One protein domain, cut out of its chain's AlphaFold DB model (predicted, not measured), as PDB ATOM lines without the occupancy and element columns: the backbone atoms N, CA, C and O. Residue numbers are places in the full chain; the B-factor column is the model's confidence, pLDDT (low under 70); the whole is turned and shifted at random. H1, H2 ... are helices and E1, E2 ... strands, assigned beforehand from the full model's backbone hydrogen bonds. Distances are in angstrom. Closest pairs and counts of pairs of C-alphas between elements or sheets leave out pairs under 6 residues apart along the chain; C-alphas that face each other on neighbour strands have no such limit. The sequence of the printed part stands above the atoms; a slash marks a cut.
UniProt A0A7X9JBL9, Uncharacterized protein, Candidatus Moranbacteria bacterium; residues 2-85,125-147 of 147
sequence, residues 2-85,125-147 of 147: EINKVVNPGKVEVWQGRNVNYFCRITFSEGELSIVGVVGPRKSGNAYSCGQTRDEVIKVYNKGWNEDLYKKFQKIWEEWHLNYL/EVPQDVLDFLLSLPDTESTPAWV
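Overview. This is residues 2 to 85 and 125 to 147 of the 147 residues of an uncharacterized protein of Candidatus Moranbacteria bacterium (UniProt A0A7X9JBL9). A twisted wall of five antiparallel strands has helix H1 slanting over one face, with the short helix H2 grazing the sheet near the beginning of E1. The loop of residues 40 to 48 and the last residues, 142 to 147, lie on the other side of the sheet from H1. The printed part has 107 residues, with five named strands and then two named helices in the chain order E1 E2 E3 E4 E5 H1 H2; the sheet's order is E4 E3 E2 E1 E5. E1 to E4 form a meander, each strand the antiparallel neighbour of the one before, and the class is mixed, helices and strands. The whole is compact, with a radius of gyration of the C-alphas of 13.4 A and spans of 41 by 29 by 24 A.

Along the chain. E1 is residues 3 to 14, 29.3 A long, from C-alpha 3 at (223.636, 155.651, 200.138); it bends by 62 degrees at residue 10. E2, residues 18 to 29, is 35.1 A long, and E3, residues 32 to 39, is 23.4 A. E4 is residues 49 to 51, 7.3 A, and E5 is residues 58 to 61, 6.3 A. H1, residues 67 to 80, is 19.7 A long and begins with C-alpha 67 at (240.409, 170.324, 207.413). H2, residues 128 to 136, is 12.3 A long and ends with C-alpha 136 at (232.540, 161.760, 196.636).

Arrangement. The edge strands are E4 and E5. E1 and E2 form a hairpin, with N 5 and O 26 2.9 A apart, within hydrogen-bond range. In the hairpin of E2 and E3, N 34 and O 27 are 2.8 A apart, and in that of E3 and E4, N 39 and O 49 are 2.8 A apart. E5 is antiparallel to E1 at 121 degrees, with N 11 and O 60 2.8 A apart. H1 is on the sheet, making two layers, a helix on one face of a sheet. Its height over the sheet is 8.6 A; it lies over E3 and E1, slantwise to the strands, at 43 degrees to E3 on the local plane. The closest C-alphas of E3 and H1, those of Leu 33 and Trp 80, are 6.6 A apart. H2 only grazes the sheet, with residues 131 to 135. H1 and H2 are close but not clearly touching, with the closest C-alphas, those of Ile 76 and Val 130, 7.1 A apart; they run opposite ways at a steep tilt of 45 degrees. In H1 and H2 every O i to N i+4 pair is within hydrogen-bond range.

Size, cuts and confidence. The two C-alphas farthest apart, those of Gln 16 and Glu 125, are 41.6 A apart. Residues 86 to 124 are not printed, and C-alphas 85 and 125 are 11.5 A apart across this cut, which lies in the link from H1 to H2. Of the links that are printed whole, none is long. The mean pLDDT of the printed part is 93.8, and one residue, Val 147, is under 70.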
ATOM      1  N   GLU A   2     220.181 155.530 196.763       93.25
ATOM      2  CA  GLU A   2     220.456 154.978 198.090       93.25
ATOM      3  C   GLU A   2     221.939 155.188 198.406       93.25
ATOM      4  O   GLU A   2     222.785 155.044 197.520       93.25
ATOM      5  N   ILE A   3     222.258 155.536 199.650       95.00
ATOM      6  CA  ILE A   3     223.636 155.651 200.138       95.00
ATOM      7  C   ILE A   3     223.755 154.767 201.371       95.00
ATOM      8  O   ILE A   3     222.962 154.884 202.297       95.00
ATOM      9  N   ASN A   4     224.769 153.909 201.400       94.88
ATOM     10  CA  ASN A   4     225.226 153.237 202.609       94.88
ATOM     11  C   ASN A   4     226.751 153.202 202.553       94.88
ATOM     12  O   ASN A   4     227.341 152.375 201.857       94.88
ATOM     13  N   LYS A   5     227.381 154.179 203.201       93.81
ATOM     14  CA  LYS A   5     228.820 154.424 203.104       93.81
ATOM     15  C   LYS A   5     229.399 154.635 204.490       93.81
ATOM     16  O   LYS A   5     228.805 155.306 205.329       93.81
ATOM     17  N   VAL A   6     230.591 154.098 204.716       95.81
ATOM     18  CA  VAL A   6     231.374 154.370 205.921       95.81
ATOM     19  C   VAL A   6     232.627 155.122 205.523       95.81
ATOM     20  O   VAL A   6     233.381 154.685 204.657       95.81
ATOM     21  N   VAL A   7     232.846 156.257 206.175       96.56
ATOM     22  CA  VAL A   7     234.037 157.083 205.997       96.56
ATOM     23  C   VAL A   7     234.840 157.140 207.290       96.56
ATOM     24  O   VAL A   7     234.302 156.941 208.379       96.56
ATOM     25  N   ASN A   8     236.133 157.426 207.177       97.19
ATOM     26  CA  ASN A   8     237.017 157.619 208.325       97.19
ATOM     27  C   ASN A   8     237.820 158.912 208.132       97.19
ATOM     28  O   ASN A   8     238.883 158.859 207.505       97.19
ATOM     29  N   PRO A   9     237.331 160.059 208.642       97.25
ATOM     30  CA  PRO A   9     238.014 161.338 208.484       97.25
ATOM     31  C   PRO A   9     239.429 161.366 209.066       97.25
ATOM     32  O   PRO A   9     240.283 162.122 208.600       97.25
ATOM     33  N   GLY A  10     239.706 160.531 210.069       96.94
ATOM     34  CA  GLY A  10     240.999 160.506 210.726       96.94
ATOM     35  C   GLY A  10     240.927 160.002 212.157       96.94
ATOM     36  O   GLY A  10     240.100 159.164 212.518       96.94
ATOM     37  N   LYS A  11     241.821 160.526 212.991       97.38
ATOM     38  CA  LYS A  11     241.903 160.196 214.410       97.38
ATOM     39  C   LYS A  11     241.539 161.384 215.277       97.38
ATOM     40  O   LYS A  11     241.980 162.503 215.022       97.38
ATOM     41  N   VAL A  12     240.790 161.089 216.327       97.12
ATOM     42  CA  VAL A  12     240.376 162.022 217.372       97.12
ATOM     43  C   VAL A  12     241.123 161.664 218.650       97.12
ATOM     44  O   VAL A  12     241.383 160.486 218.921       97.12
ATOM     45  N   GLU A  13     241.489 162.683 219.419       96.44
ATOM     46  CA  GLU A  13     242.106 162.505 220.728       96.44
ATOM     47  C   GLU A  13     241.033 162.207 221.774       96.44
ATOM     48  O   GLU A  13     240.084 162.967 221.942       96.44
ATOM     49  N   VAL A  14     241.195 161.099 222.489       93.88
ATOM     50  CA  VAL A  14     240.373 160.754 223.652       93.88
ATOM     51  C   VAL A  14     241.165 160.972 224.940       93.88
ATOM     52  O   VAL A  14     242.354 161.298 224.923       93.88
ATOM     53  N   TRP A  15     240.506 160.760 226.081       87.81
ATOM     54  CA  TRP A  15     241.118 160.872 227.404       87.81
ATOM     55  C   TRP A  15     242.487 160.164 227.487       87.81
ATOM     56  O   TRP A  15     242.656 159.064 226.958       87.81
ATOM     57  N   GLN A  16     243.447 160.815 228.162       85.50
ATOM     58  CA  GLN A  16     244.886 160.478 228.216       85.50
ATOM     59  C   GLN A  16     245.692 160.744 226.930       85.50
ATOM     60  O   GLN A  16     246.778 160.190 226.767       85.50
ATOM     61  N   GLY A  17     245.201 161.588 226.017       88.88
ATOM     62  CA  GLY A  17     245.963 162.005 224.832       88.88
ATOM     63  C   GLY A  17     246.105 160.906 223.773       88.88
ATOM     64  O   GLY A  17     246.979 160.961 222.907       88.88
ATOM     65  N   ARG A  18     245.277 159.857 223.845       93.44
ATOM     66  CA  ARG A  18     245.325 158.747 222.892       93.44
ATOM     67  C   ARG A  18     244.551 159.117 221.632       93.44
ATOM     68  O   ARG A  18     243.367 159.413 221.702       93.44
ATOM     69  N   ASN A  19     245.178 158.970 220.469       96.31
ATOM     70  CA  ASN A  19     244.507 159.139 219.182       96.31
ATOM     71  C   ASN A  19     243.855 157.828 218.719       96.31
ATOM     72  O   ASN A  19     244.534 156.809 218.555       96.31
ATOM     73  N   VAL A  20     242.544 157.853 218.486       95.50
ATOM     74  CA  VAL A  20     241.755 156.702 218.020       95.50
ATOM     75  C   VAL A  20     241.014 157.042 216.734       95.50
ATOM     76  O   VAL A  20     240.672 158.197 216.503       95.50
ATOM     77  N   ASN A  21     240.774 156.043 215.884       95.81
ATOM     78  CA  ASN A  21     240.059 156.245 214.622       95.81
ATOM     79  C   ASN A  21     238.635 156.747 214.862       95.81
ATOM     80  O   ASN A  21     237.959 156.275 215.778       95.81
ATOM     81  N   TYR A  22     238.182 157.637 213.991       96.38
ATOM     82  CA  TYR A  22     236.831 158.159 213.987       96.38
ATOM     83  C   TYR A  22     236.131 157.773 212.690       96.38
ATOM     84  O   TYR A  22     236.573 158.129 211.603       96.38
ATOM     85  N   PHE A  23     235.041 157.025 212.810       96.69
ATOM     86  CA  PHE A  23     234.269 156.545 211.673       96.69
ATOM     87  C   PHE A  23     232.912 157.227 211.637       96.69
ATOM     88  O   PHE A  23     232.310 157.437 212.684       96.69
ATOM     89  N   CYS A  24     232.411 157.520 210.443       96.38
ATOM     90  CA  CYS A  24     231.057 158.023 210.236       96.38
ATOM     91  C   CYS A  24     230.334 157.119 209.243       96.38
ATOM     92  O   CYS A  24     230.811 156.920 208.125       96.38
ATOM     93  N   ARG A  25     229.182 156.582 209.641       96.06
ATOM     94  CA  ARG A  25     228.268 155.876 208.747       96.06
ATOM     95  C   ARG A  25     227.260 156.869 208.192       96.06
ATOM     96  O   ARG A  25     226.590 157.546 208.963       96.06
ATOM     97  N   ILE A  26     227.161 156.927 206.874       96.81
ATOM     98  CA  ILE A  26     226.255 157.779 206.111       96.81
ATOM     99  C   ILE A  26     225.238 156.862 205.441       96.81
ATOM    100  O   ILE A  26     225.608 155.991 204.650       96.81
ATOM    101  N   THR A  27     223.966 157.063 205.755       97.06
ATOM    102  CA  THR A  27     222.849 156.352 205.139       97.06
ATOM    103  C   THR A  27     221.874 157.344 204.532       97.06
ATOM    104  O   THR A  27     221.471 158.292 205.202       97.06
ATOM    105  N   PHE A  28     221.481 157.110 203.286       97.25
ATOM    106  CA  PHE A  28     220.393 157.825 202.634       97.25
ATOM    107  C   PHE A  28     219.447 156.805 202.022       97.25
ATOM    108  O   PHE A  28     219.859 156.077 201.121       97.25
ATOM    109  N   SER A  29     218.218 156.760 202.519       96.06
ATOM    110  CA  SER A  29     217.185 155.835 202.051       96.06
ATOM    111  C   SER A  29     215.834 156.521 202.084       96.06
ATOM    112  O   SER A  29     215.559 157.286 203.006       96.06
ATOM    113  N   GLU A  30     215.000 156.295 201.071       94.00
ATOM    114  CA  GLU A  30     213.651 156.889 200.991       94.00
ATOM    115  C   GLU A  30     213.634 158.427 201.152       94.00
ATOM    116  O   GLU A  30     212.651 159.021 201.591       94.00
ATOM    117  N   GLY A  31     214.721 159.119 200.797       93.88
ATOM    118  CA  GLY A  31     214.846 160.573 200.950       93.88
ATOM    119  C   GLY A  31     215.248 161.051 202.352       93.88
ATOM    120  O   GLY A  31     215.139 162.245 202.638       93.88
ATOM    121  N   GLU A  32     215.656 160.149 203.243       95.88
ATOM    122  CA  GLU A  32     216.065 160.449 204.617       95.88
ATOM    123  C   GLU A  32     217.569 160.266 204.782       95.88
ATOM    124  O   GLU A  32     218.099 159.182 204.553       95.88
ATOM    125  N   LEU A  33     218.261 161.331 205.186       97.31
ATOM    126  CA  LEU A  33     219.691 161.316 205.461       97.31
ATOM    127  C   LEU A  33     219.941 161.104 206.954       97.31
ATOM    128  O   LEU A  33     219.523 161.896 207.800       97.31
ATOM    129  N   SER A  34     220.716 160.075 207.276       97.00
ATOM    130  CA  SER A  34     221.235 159.825 208.616       97.00
ATOM    131  C   SER A  34     222.751 159.657 208.574       97.00
ATOM    132  O   SER A  34     223.307 159.023 207.680       97.00
ATOM    133  N   ILE A  35     223.431 160.280 209.533       97.44
ATOM    134  CA  ILE A  35     224.879 160.258 209.685       97.44
ATOM    135  C   ILE A  35     225.147 159.959 211.154       97.44
ATOM    136  O   ILE A  35     224.642 160.649 212.036       97.44
ATOM    137  N   VAL A  36     225.906 158.904 211.420       96.69
ATOM    138  CA  VAL A  36     226.222 158.452 212.775       96.69
ATOM    139  C   VAL A  36     227.723 158.295 212.892       96.69
ATOM    140  O   VAL A  36     228.327 157.538 212.132       96.69
ATOM    141  N   GLY A  37     228.323 158.989 213.848       96.44
ATOM    142  CA  GLY A  37     229.746 158.879 214.122       96.44
ATOM    143  C   GLY A  37     230.028 157.925 215.271       96.44
ATOM    144  O   GLY A  37     229.194 157.722 216.155       96.44
ATOM    145  N   VAL A  38     231.206 157.309 215.234       96.00
ATOM    146  CA  VAL A  38     231.697 156.375 216.245       96.00
ATOM    147  C   VAL A  38     233.192 156.590 216.442       96.00
ATOM    148  O   VAL A  38     234.008 156.363 215.543       96.00
ATOM    149  N   VAL A  39     233.557 157.011 217.649       95.88
ATOM    150  CA  VAL A  39     234.932 157.298 218.059       95.88
ATOM    151  C   VAL A  39     235.544 156.058 218.705       95.88
ATOM    152  O   VAL A  39     235.058 155.551 219.718       95.88
ATOM    153  N   GLY A  40     236.638 155.566 218.127       94.38
ATOM    154  CA  GLY A  40     237.438 154.455 218.640       94.38
ATOM    155  C   GLY A  40     236.663 153.151 218.872       94.38
ATOM    156  O   GLY A  40     236.693 152.640 219.997       94.38
ATOM    157  N   PRO A  41     235.989 152.591 217.848       93.38
ATOM    158  CA  PRO A  41     235.272 151.329 217.990       93.38
ATOM    159  C   PRO A  41     236.205 150.158 218.319       93.38
ATOM    160  O   PRO A  41     237.331 150.071 217.826       93.38
ATOM    161  N   ARG A  42     235.721 149.234 219.151       90.31
ATOM    162  CA  ARG A  42     236.456 148.068 219.659       90.31
ATOM    163  C   ARG A  42     235.846 146.775 219.127       90.31
ATOM    164  O   ARG A  42     234.656 146.707 218.842       90.31
ATOM    165  N   LYS A  43     236.646 145.703 219.095       86.19
ATOM    166  CA  LYS A  43     236.176 144.352 218.723       86.19
ATOM    167  C   LYS A  43     235.036 143.836 219.610       86.19
ATOM    168  O   LYS A  43     234.285 142.976 219.182       86.19
ATOM    169  N   SER A  44     234.903 144.362 220.829       86.81
ATOM    170  CA  SER A  44     233.825 144.013 221.759       86.81
ATOM    171  C   SER A  44     232.485 144.697 221.452       86.81
ATOM    172  O   SER A  44     231.567 144.568 222.250       86.81
ATOM    173  N   GLY A  45     232.390 145.503 220.386       83.94
ATOM    174  CA  GLY A  45     231.212 146.328 220.077       83.94
ATOM    175  C   GLY A  45     231.148 147.664 220.832       83.94
ATOM    176  O   GLY A  45     230.327 148.511 220.504       83.94
ATOM    177  N   ASN A  46     232.043 147.896 221.799       90.19
ATOM    178  CA  ASN A  46     232.118 149.164 222.535       90.19
ATOM    179  C   ASN A  46     232.813 150.263 221.713       90.19
ATOM    180  O   ASN A  46     233.672 149.975 220.879       90.19
ATOM    181  N   ALA A  47     232.526 151.523 222.030       93.75
ATOM    182  CA  ALA A  47     233.203 152.707 221.498       93.75
ATOM    183  C   ALA A  47     233.513 153.701 222.633       93.75
ATOM    184  O   ALA A  47     233.037 153.527 223.753       93.75
ATOM    185  N   TYR A  48     234.328 154.722 222.360       93.75
ATOM    186  CA  TYR A  48     234.535 155.834 223.298       93.75
ATOM    187  C   TYR A  48     233.370 156.827 223.269       93.75
ATOM    188  O   TYR A  48     232.960 157.317 224.314       93.75
ATOM    189  N   SER A  49     232.845 157.104 222.077       93.94
ATOM    190  CA  SER A  49     231.689 157.970 221.847       93.94
ATOM    191  C   SER A  49     230.963 157.504 220.585       93.94
ATOM    192  O   SER A  49     231.590 156.917 219.696       93.94
ATOM    193  N   CYS A  50     229.650 157.716 220.507       94.69
ATOM    194  CA  CYS A  50     228.855 157.390 219.323       94.69
ATOM    195  C   CYS A  50     227.602 158.272 219.209       94.69
ATOM    196  O   CYS A  50     227.141 158.829 220.204       94.69
ATOM    197  N   GLY A  51     227.043 158.384 217.999       93.50
ATOM    198  CA  GLY A  51     225.833 159.165 217.726       93.50
ATOM    199  C   GLY A  51     226.130 160.461 216.974       93.50
ATOM    200  O   GLY A  51     226.766 160.435 215.918       93.50
ATOM    201  N   GLN A  52     225.660 161.593 217.508       94.25
ATOM    202  CA  GLN A  52     225.870 162.929 216.934       94.25
ATOM    203  C   GLN A  52     227.245 163.500 217.311       94.25
ATOM    204  O   GLN A  52     227.354 164.530 217.962       94.25
ATOM    205  N   THR A  53     228.314 162.827 216.895       95.94
ATOM    206  CA  THR A  53     229.704 163.219 217.187       95.94
ATOM    207  C   THR A  53     230.273 164.165 216.120       95.94
ATOM    208  O   THR A  53     231.453 164.120 215.791       95.94
ATOM    209  N   ARG A  54     229.433 165.006 215.507       95.06
ATOM    210  CA  ARG A  54     229.860 165.895 214.413       95.06
ATOM    211  C   ARG A  54     230.896 166.928 214.853       95.06
ATOM    212  O   ARG A  54     231.706 167.340 214.036       95.06
ATOM    213  N   ASP A  55     230.907 167.294 216.131       95.88
ATOM    214  CA  ASP A  55     231.783 168.331 216.691       95.88
ATOM    215  C   ASP A  55     233.187 167.821 217.059       95.88
ATOM    216  O   ASP A  55     234.008 168.572 217.586       95.88
ATOM    217  N   GLU A  56     233.492 166.551 216.776       96.75
ATOM    218  CA  GLU A  56     234.809 165.977 217.049       96.75
ATOM    219  C   GLU A  56     235.909 166.677 216.244       96.75
ATOM    220  O   GLU A  56     235.753 166.972 215.054       96.75
ATOM    221  N   VAL A  57     237.060 166.891 216.882       96.38
ATOM    222  CA  VAL A  57     238.218 167.549 216.265       96.38
ATOM    223  C   VAL A  57     239.223 166.502 215.801       96.38
ATOM    224  O   VAL A  57     239.831 165.796 216.610       96.38
ATOM    225  N   ILE A  58     239.452 166.437 214.489       97.75
ATOM    226  CA  ILE A  58     240.449 165.535 213.907       97.75
ATOM    227  C   ILE A  58     241.854 166.050 214.223       97.75
ATOM    228  O   ILE A  58     242.223 167.164 213.859       97.75
ATOM    229  N   LYS A  59     242.657 165.217 214.884       97.31
ATOM    230  CA  LYS A  59     244.073 165.492 215.165       97.31
ATOM    231  C   LYS A  59     244.998 164.985 214.069       97.31
ATOM    232  O   LYS A  59     246.052 165.564 213.839       97.31
ATOM    233  N   VAL A  60     244.615 163.893 213.407       96.94
ATOM    234  CA  VAL A  60     245.386 163.282 212.317       96.94
ATOM    235  C   VAL A  60     244.425 162.865 211.216       96.94
ATOM    236  O   VAL A  60     243.656 161.928 211.417       96.94
ATOM    237  N   TYR A  61     244.452 163.551 210.074       97.50
ATOM    238  CA  TYR A  61     243.603 163.220 208.926       97.50
ATOM    239  C   TYR A  61     244.089 161.957 208.211       97.50
ATOM    240  O   TYR A  61     245.293 161.716 208.101       97.50
ATOM    241  N   ASN A  62     243.148 161.160 207.703       96.88
ATOM    242  CA  ASN A  62     243.470 160.058 206.798       96.88
ATOM    243  C   ASN A  62     243.693 160.552 205.364       96.88
ATOM    244  O   ASN A  62     243.374 161.686 205.010       96.88
ATOM    245  N   LYS A  63     244.218 159.671 204.509       95.31
ATOM    246  CA  LYS A  63     244.409 159.953 203.083       95.31
ATOM    247  C   LYS A  63     243.102 160.430 202.435       95.31
ATOM    248  O   LYS A  63     242.047 159.836 202.633       95.31
ATOM    249  N   GLY A  64     243.190 161.504 201.651       95.94
ATOM    250  CA  GLY A  64     242.039 162.128 200.990       95.94
ATOM    251  C   GLY A  64     241.230 163.070 201.884       95.94
ATOM    252  O   GLY A  64     240.382 163.792 201.368       95.94
ATOM    253  N   TRP A  65     241.511 163.114 203.189       97.94
ATOM    254  CA  TRP A  65     240.894 164.050 204.120       97.94
ATOM    255  C   TRP A  65     241.815 165.222 204.436       97.94
ATOM    256  O   TRP A  65     243.038 165.101 204.493       97.94
ATOM    257  N   ASN A  66     241.195 166.375 204.651       97.81
ATOM    258  CA  ASN A  66     241.827 167.582 205.155       97.81
ATOM    259  C   ASN A  66     240.791 168.388 205.952       97.81
ATOM    260  O   ASN A  66     239.613 168.020 206.018       97.81
ATOM    261  N   GLU A  67     241.243 169.481 206.558       97.75
ATOM    262  CA  GLU A  67     240.409 170.324 207.413       97.75
ATOM    263  C   GLU A  67     239.206 170.928 206.682       97.75
ATOM    264  O   GLU A  67     238.097 170.886 207.211       97.75
ATOM    265  N   ASP A  68     239.384 171.425 205.460       98.00
ATOM    266  CA  ASP A  68     238.302 172.058 204.699       98.00
ATOM    267  C   ASP A  68     237.221 171.051 204.294       98.00
ATOM    268  O   ASP A  68     236.021 171.318 204.430       98.00
ATOM    269  N   LEU A  69     237.635 169.861 203.848       98.06
ATOM    270  CA  LEU A  69     236.722 168.776 203.507       98.06
ATOM    271  C   LEU A  69     235.924 168.329 204.736       98.06
ATOM    272  O   LEU A  69     234.708 168.145 204.651       98.06
ATOM    273  N   TYR A  70     236.595 168.194 205.882       98.12
ATOM    274  CA  TYR A  70     235.946 167.802 207.127       98.12
ATOM    275  C   TYR A  70     234.984 168.879 207.638       98.12
ATOM    276  O   TYR A  70     233.844 168.553 207.955       98.12
ATOM    277  N   LYS A  71     235.358 170.163 207.609       98.06
ATOM    278  CA  LYS A  71     234.449 171.272 207.954       98.06
ATOM    279  C   LYS A  71     233.213 171.309 207.058       98.06
ATOM    280  O   LYS A  71     232.102 171.527 207.541       98.06
ATOM    281  N   LYS A  72     233.376 171.065 205.752       98.06
ATOM    282  CA  LYS A  72     232.238 170.956 204.829       98.06
ATOM    283  C   LYS A  72     231.336 169.774 205.195       98.06
ATOM    284  O   LYS A  72     230.116 169.931 205.209       98.06
ATOM    285  N   PHE A  73     231.920 168.629 205.540       98.19
ATOM    286  CA  PHE A  73     231.175 167.471 206.029       98.19
ATOM    287  C   PHE A  73     230.419 167.771 207.336       98.19
ATOM    288  O   PHE A  73     229.230 167.472 207.415       98.19
ATOM    289  N   GLN A  74     231.047 168.438 208.311       97.81
ATOM    290  CA  GLN A  74     230.398 168.865 209.558       97.81
ATOM    291  C   GLN A  74     229.206 169.789 209.295       97.81
ATOM    292  O   GLN A  74     228.135 169.587 209.864       97.81
ATOM    293  N   LYS A  75     229.357 170.761 208.386       96.94
ATOM    294  CA  LYS A  75     228.266 171.663 207.998       96.94
ATOM    295  C   LYS A  75     227.094 170.904 207.374       96.94
ATOM    296  O   LYS A  75     225.949 171.163 207.724       96.94
ATOM    297  N   ILE A  76     227.372 169.961 206.473       97.38
ATOM    298  CA  ILE A  76     226.330 169.122 205.869       97.38
ATOM    299  C   ILE A  76     225.654 168.245 206.918       97.38
ATOM    300  O   ILE A  76     224.442 168.074 206.860       97.38
ATOM    301  N   TRP A  77     226.403 167.718 207.885       97.56
ATOM    302  CA  TRP A  77     225.827 166.963 208.990       97.56
ATOM    303  C   TRP A  77     224.887 167.837 209.820       97.56
ATOM    304  O   TRP A  77     223.725 167.480 209.969       97.56
ATOM    305  N   GLU A  78     225.352 168.985 210.314       93.94
ATOM    306  CA  GLU A  78     224.535 169.953 211.062       93.94
ATOM    307  C   GLU A  78     223.251 170.312 210.308       93.94
ATOM    308  O   GLU A  78     222.166 170.378 210.884       93.94
ATOM    309  N   GLU A  79     223.377 170.539 209.004       92.38
ATOM    310  CA  GLU A  79     222.269 171.012 208.200       92.38
ATOM    311  C   GLU A  79     221.316 169.885 207.811       92.38
ATOM    312  O   GLU A  79     220.119 170.080 207.921       92.38
ATOM    313  N   TRP A  80     221.775 168.710 207.391       95.44
ATOM    314  CA  TRP A  80     220.918 167.732 206.705       95.44
ATOM    315  C   TRP A  80     220.715 166.414 207.448       95.44
ATOM    316  O   TRP A  80     219.872 165.614 207.038       95.44
ATOM    317  N   HIS A  81     221.437 166.165 208.540       94.50
ATOM    318  CA  HIS A  81     221.190 164.984 209.360       94.50
ATOM    319  C   HIS A  81     219.781 165.014 209.955       94.50
ATOM    320  O   HIS A  81     219.377 166.004 210.559       94.50
ATOM    321  N   LEU A  82     219.043 163.912 209.789       93.06
ATOM    322  CA  LEU A  82     217.643 163.795 210.196       93.06
ATOM    323  C   LEU A  82     216.788 164.905 209.571       93.06
ATOM    324  O   LEU A  82     215.971 165.541 210.233       93.06
ATOM    325  N   ASN A  83     216.947 165.115 208.261       93.38
ATOM    326  CA  ASN A  83     216.172 166.070 207.459       93.38
ATOM    327  C   ASN A  83     214.641 165.895 207.557       93.38
ATOM    328  O   ASN A  83     213.898 166.778 207.124       93.38
ATOM    329  N   TYR A  84     214.165 164.779 208.113       91.81
ATOM    330  CA  TYR A  84     212.761 164.493 208.409       91.81
ATOM    331  C   TYR A  84     212.269 165.032 209.769       91.81
ATOM    332  O   TYR A  84     211.064 165.053 210.007       91.81
ATOM    333  N   LEU A  85     213.166 165.518 210.636       91.81
ATOM    334  CA  LEU A  85     212.876 166.057 211.971       91.81
ATOM    335  C   LEU A  85     212.950 167.591 212.025       91.81
ATOM    336  O   LEU A  85     213.494 168.171 212.965       91.81
ATOM    337  N   GLU A 125     213.688 168.090 201.668       93.38
ATOM    338  CA  GLU A 125     214.465 167.359 200.676       93.38
ATOM    339  C   GLU A 125     215.941 167.733 200.776       93.38
ATOM    340  O   GLU A 125     216.281 168.909 200.914       93.38
ATOM    341  N   VAL A 126     216.806 166.720 200.736       95.31
ATOM    342  CA  VAL A 126     218.255 166.918 200.708       95.31
ATOM    343  C   VAL A 126     218.648 167.283 199.275       95.31
ATOM    344  O   VAL A 126     218.344 166.506 198.366       95.31
ATOM    345  N   PRO A 127     219.307 168.431 199.048       96.25
ATOM    346  CA  PRO A 127     219.755 168.834 197.722       96.25
ATOM    347  C   PRO A 127     220.691 167.809 197.068       96.25
ATOM    348  O   PRO A 127     221.478 167.143 197.744       96.25
ATOM    349  N   GLN A 128     220.637 167.695 195.739       95.31
ATOM    350  CA  GLN A 128     221.430 166.699 195.009       95.31
ATOM    351  C   GLN A 128     222.943 166.937 195.144       95.31
ATOM    352  O   GLN A 128     223.696 165.982 195.295       95.31
ATOM    353  N   ASP A 129     223.392 168.193 195.193       96.88
ATOM    354  CA  ASP A 129     224.803 168.551 195.391       96.88
ATOM    355  C   ASP A 129     225.345 168.106 196.761       96.88
ATOM    356  O   ASP A 129     226.528 167.782 196.894       96.88
ATOM    357  N   VAL A 130     224.476 168.034 197.776       97.44
ATOM    358  CA  VAL A 130     224.806 167.468 199.089       97.44
ATOM    359  C   VAL A 130     225.003 165.956 198.988       97.44
ATOM    360  O   VAL A 130     225.970 165.430 199.543       97.44
ATOM    361  N   LEU A 131     224.129 165.251 198.268       97.38
ATOM    362  CA  LEU A 131     224.247 163.802 198.066       97.38
ATOM    363  C   LEU A 131     225.497 163.450 197.250       97.38
ATOM    364  O   LEU A 131     226.254 162.560 197.637       97.38
ATOM    365  N   ASP A 132     225.753 164.197 196.177       97.69
ATOM    366  CA  ASP A 132     226.936 164.032 195.330       97.69
ATOM    367  C   ASP A 132     228.220 164.265 196.135       97.69
ATOM    368  O   ASP A 132     229.171 163.482 196.052       97.69
ATOM    369  N   PHE A 133     228.230 165.296 196.990       97.94
ATOM    370  CA  PHE A 133     229.324 165.524 197.926       97.94
ATOM    371  C   PHE A 133     229.560 164.315 198.842       97.94
ATOM    372  O   PHE A 133     230.696 163.848 198.939       97.94
ATOM    373  N   LEU A 134     228.517 163.793 199.497       97.38
ATOM    374  CA  LEU A 134     228.636 162.653 200.413       97.38
ATOM    375  C   LEU A 134     229.147 161.387 199.708       97.38
ATOM    376  O   LEU A 134     229.941 160.640 200.285       97.38
ATOM    377  N   LEU A 135     228.742 161.164 198.455       96.31
ATOM    378  CA  LEU A 135     229.227 160.056 197.630       96.31
ATOM    379  C   LEU A 135     230.710 160.209 197.271       96.31
ATOM    380  O   LEU A 135     231.451 159.225 197.318       96.31
ATOM    381  N   SER A 136     231.147 161.438 196.976       96.75
ATOM    382  CA  SER A 136     232.540 161.760 196.636       96.75
ATOM    383  C   SER A 136     233.533 161.662 197.800       96.75
ATOM    384  O   SER A 136     234.741 161.749 197.575       96.75
ATOM    385  N   LEU A 137     233.055 161.500 199.041       97.19
ATOM    386  CA  LEU A 137     233.935 161.405 200.204       97.19
ATOM    387  C   LEU A 137     234.892 160.201 200.085       97.19
ATOM    388  O   LEU A 137     234.480 159.143 199.592       97.19
ATOM    389  N   PRO A 138     236.141 160.315 200.583       95.94
ATOM    390  CA  PRO A 138     237.101 159.219 200.528       95.94
ATOM    391  C   PRO A 138     236.575 157.962 201.230       95.94
ATOM    392  O   PRO A 138     236.039 158.041 202.342       95.94
ATOM    393  N   ASP A 139     236.760 156.805 200.595       90.62
ATOM    394  CA  ASP A 139     236.462 155.510 201.206       90.62
ATOM    395  C   ASP A 139     237.389 155.229 202.390       90.62
ATOM    396  O   ASP A 139     238.513 155.731 202.480       90.62
ATOM    397  N   THR A 140     236.915 154.412 203.326       89.25
ATOM    398  CA  THR A 140     237.745 153.967 204.442       89.25
ATOM    399  C   THR A 140     238.586 152.747 204.065       89.25
ATOM    400  O   THR A 140     238.093 151.804 203.457       89.25
ATOM    401  N   GLU A 141     239.855 152.727 204.479       82.62
ATOM    402  CA  GLU A 141     240.746 151.565 204.314       82.62
ATOM    403  C   GLU A 141     240.423 150.419 205.293       82.62
ATOM    404  O   GLU A 141     240.976 149.326 205.188       82.62
ATOM    405  N   SER A 142     239.548 150.655 206.278       78.44
ATOM    406  CA  SER A 142     239.178 149.657 207.284       78.44
ATOM    407  C   SER A 142     237.722 149.806 207.702       78.44
ATOM    408  O   SER A 142     237.269 150.910 207.982       78.44
ATOM    409  N   THR A 143     236.999 148.698 207.811       76.00
ATOM    410  CA  THR A 143     235.644 148.667 208.371       76.00
ATOM    411  C   THR A 143     235.690 148.224 209.836       76.00
ATOM    412  O   THR A 143     236.298 147.200 210.160       76.00
ATOM    413  N   PRO A 144     235.105 148.992 210.770       78.38
ATOM    414  CA  PRO A 144     235.025 148.578 212.163       78.38
ATOM    415  C   PRO A 144     233.946 147.499 212.358       78.38
ATOM    416  O   PRO A 144     233.013 147.396 211.578       78.38
ATOM    417  N   ALA A 145     234.047 146.722 213.439       72.69
ATOM    418  CA  ALA A 145     233.237 145.513 213.665       72.69
ATOM    419  C   ALA A 145     231.711 145.716 213.838       72.69
ATOM    420  O   ALA A 145     230.991 144.735 213.967       72.69
ATOM    421  N   TRP A 146     231.225 146.958 213.908       70.69
ATOM    422  CA  TRP A 146     229.799 147.309 214.047       70.69
ATOM    423  C   TRP A 146     229.160 147.752 212.718       70.69
ATOM    424  O   TRP A 146     228.002 148.178 212.710       70.69
ATOM    425  N   VAL A 147     229.932 147.701 211.628       57.53
ATOM    426  CA  VAL A 147     229.488 147.947 210.249       57.53
ATOM    427  C   VAL A 147     229.142 146.626 209.590       57.53
ATOM    428  O   VAL A 147     229.957 145.685 209.719       57.53
TER     429      VAL A 147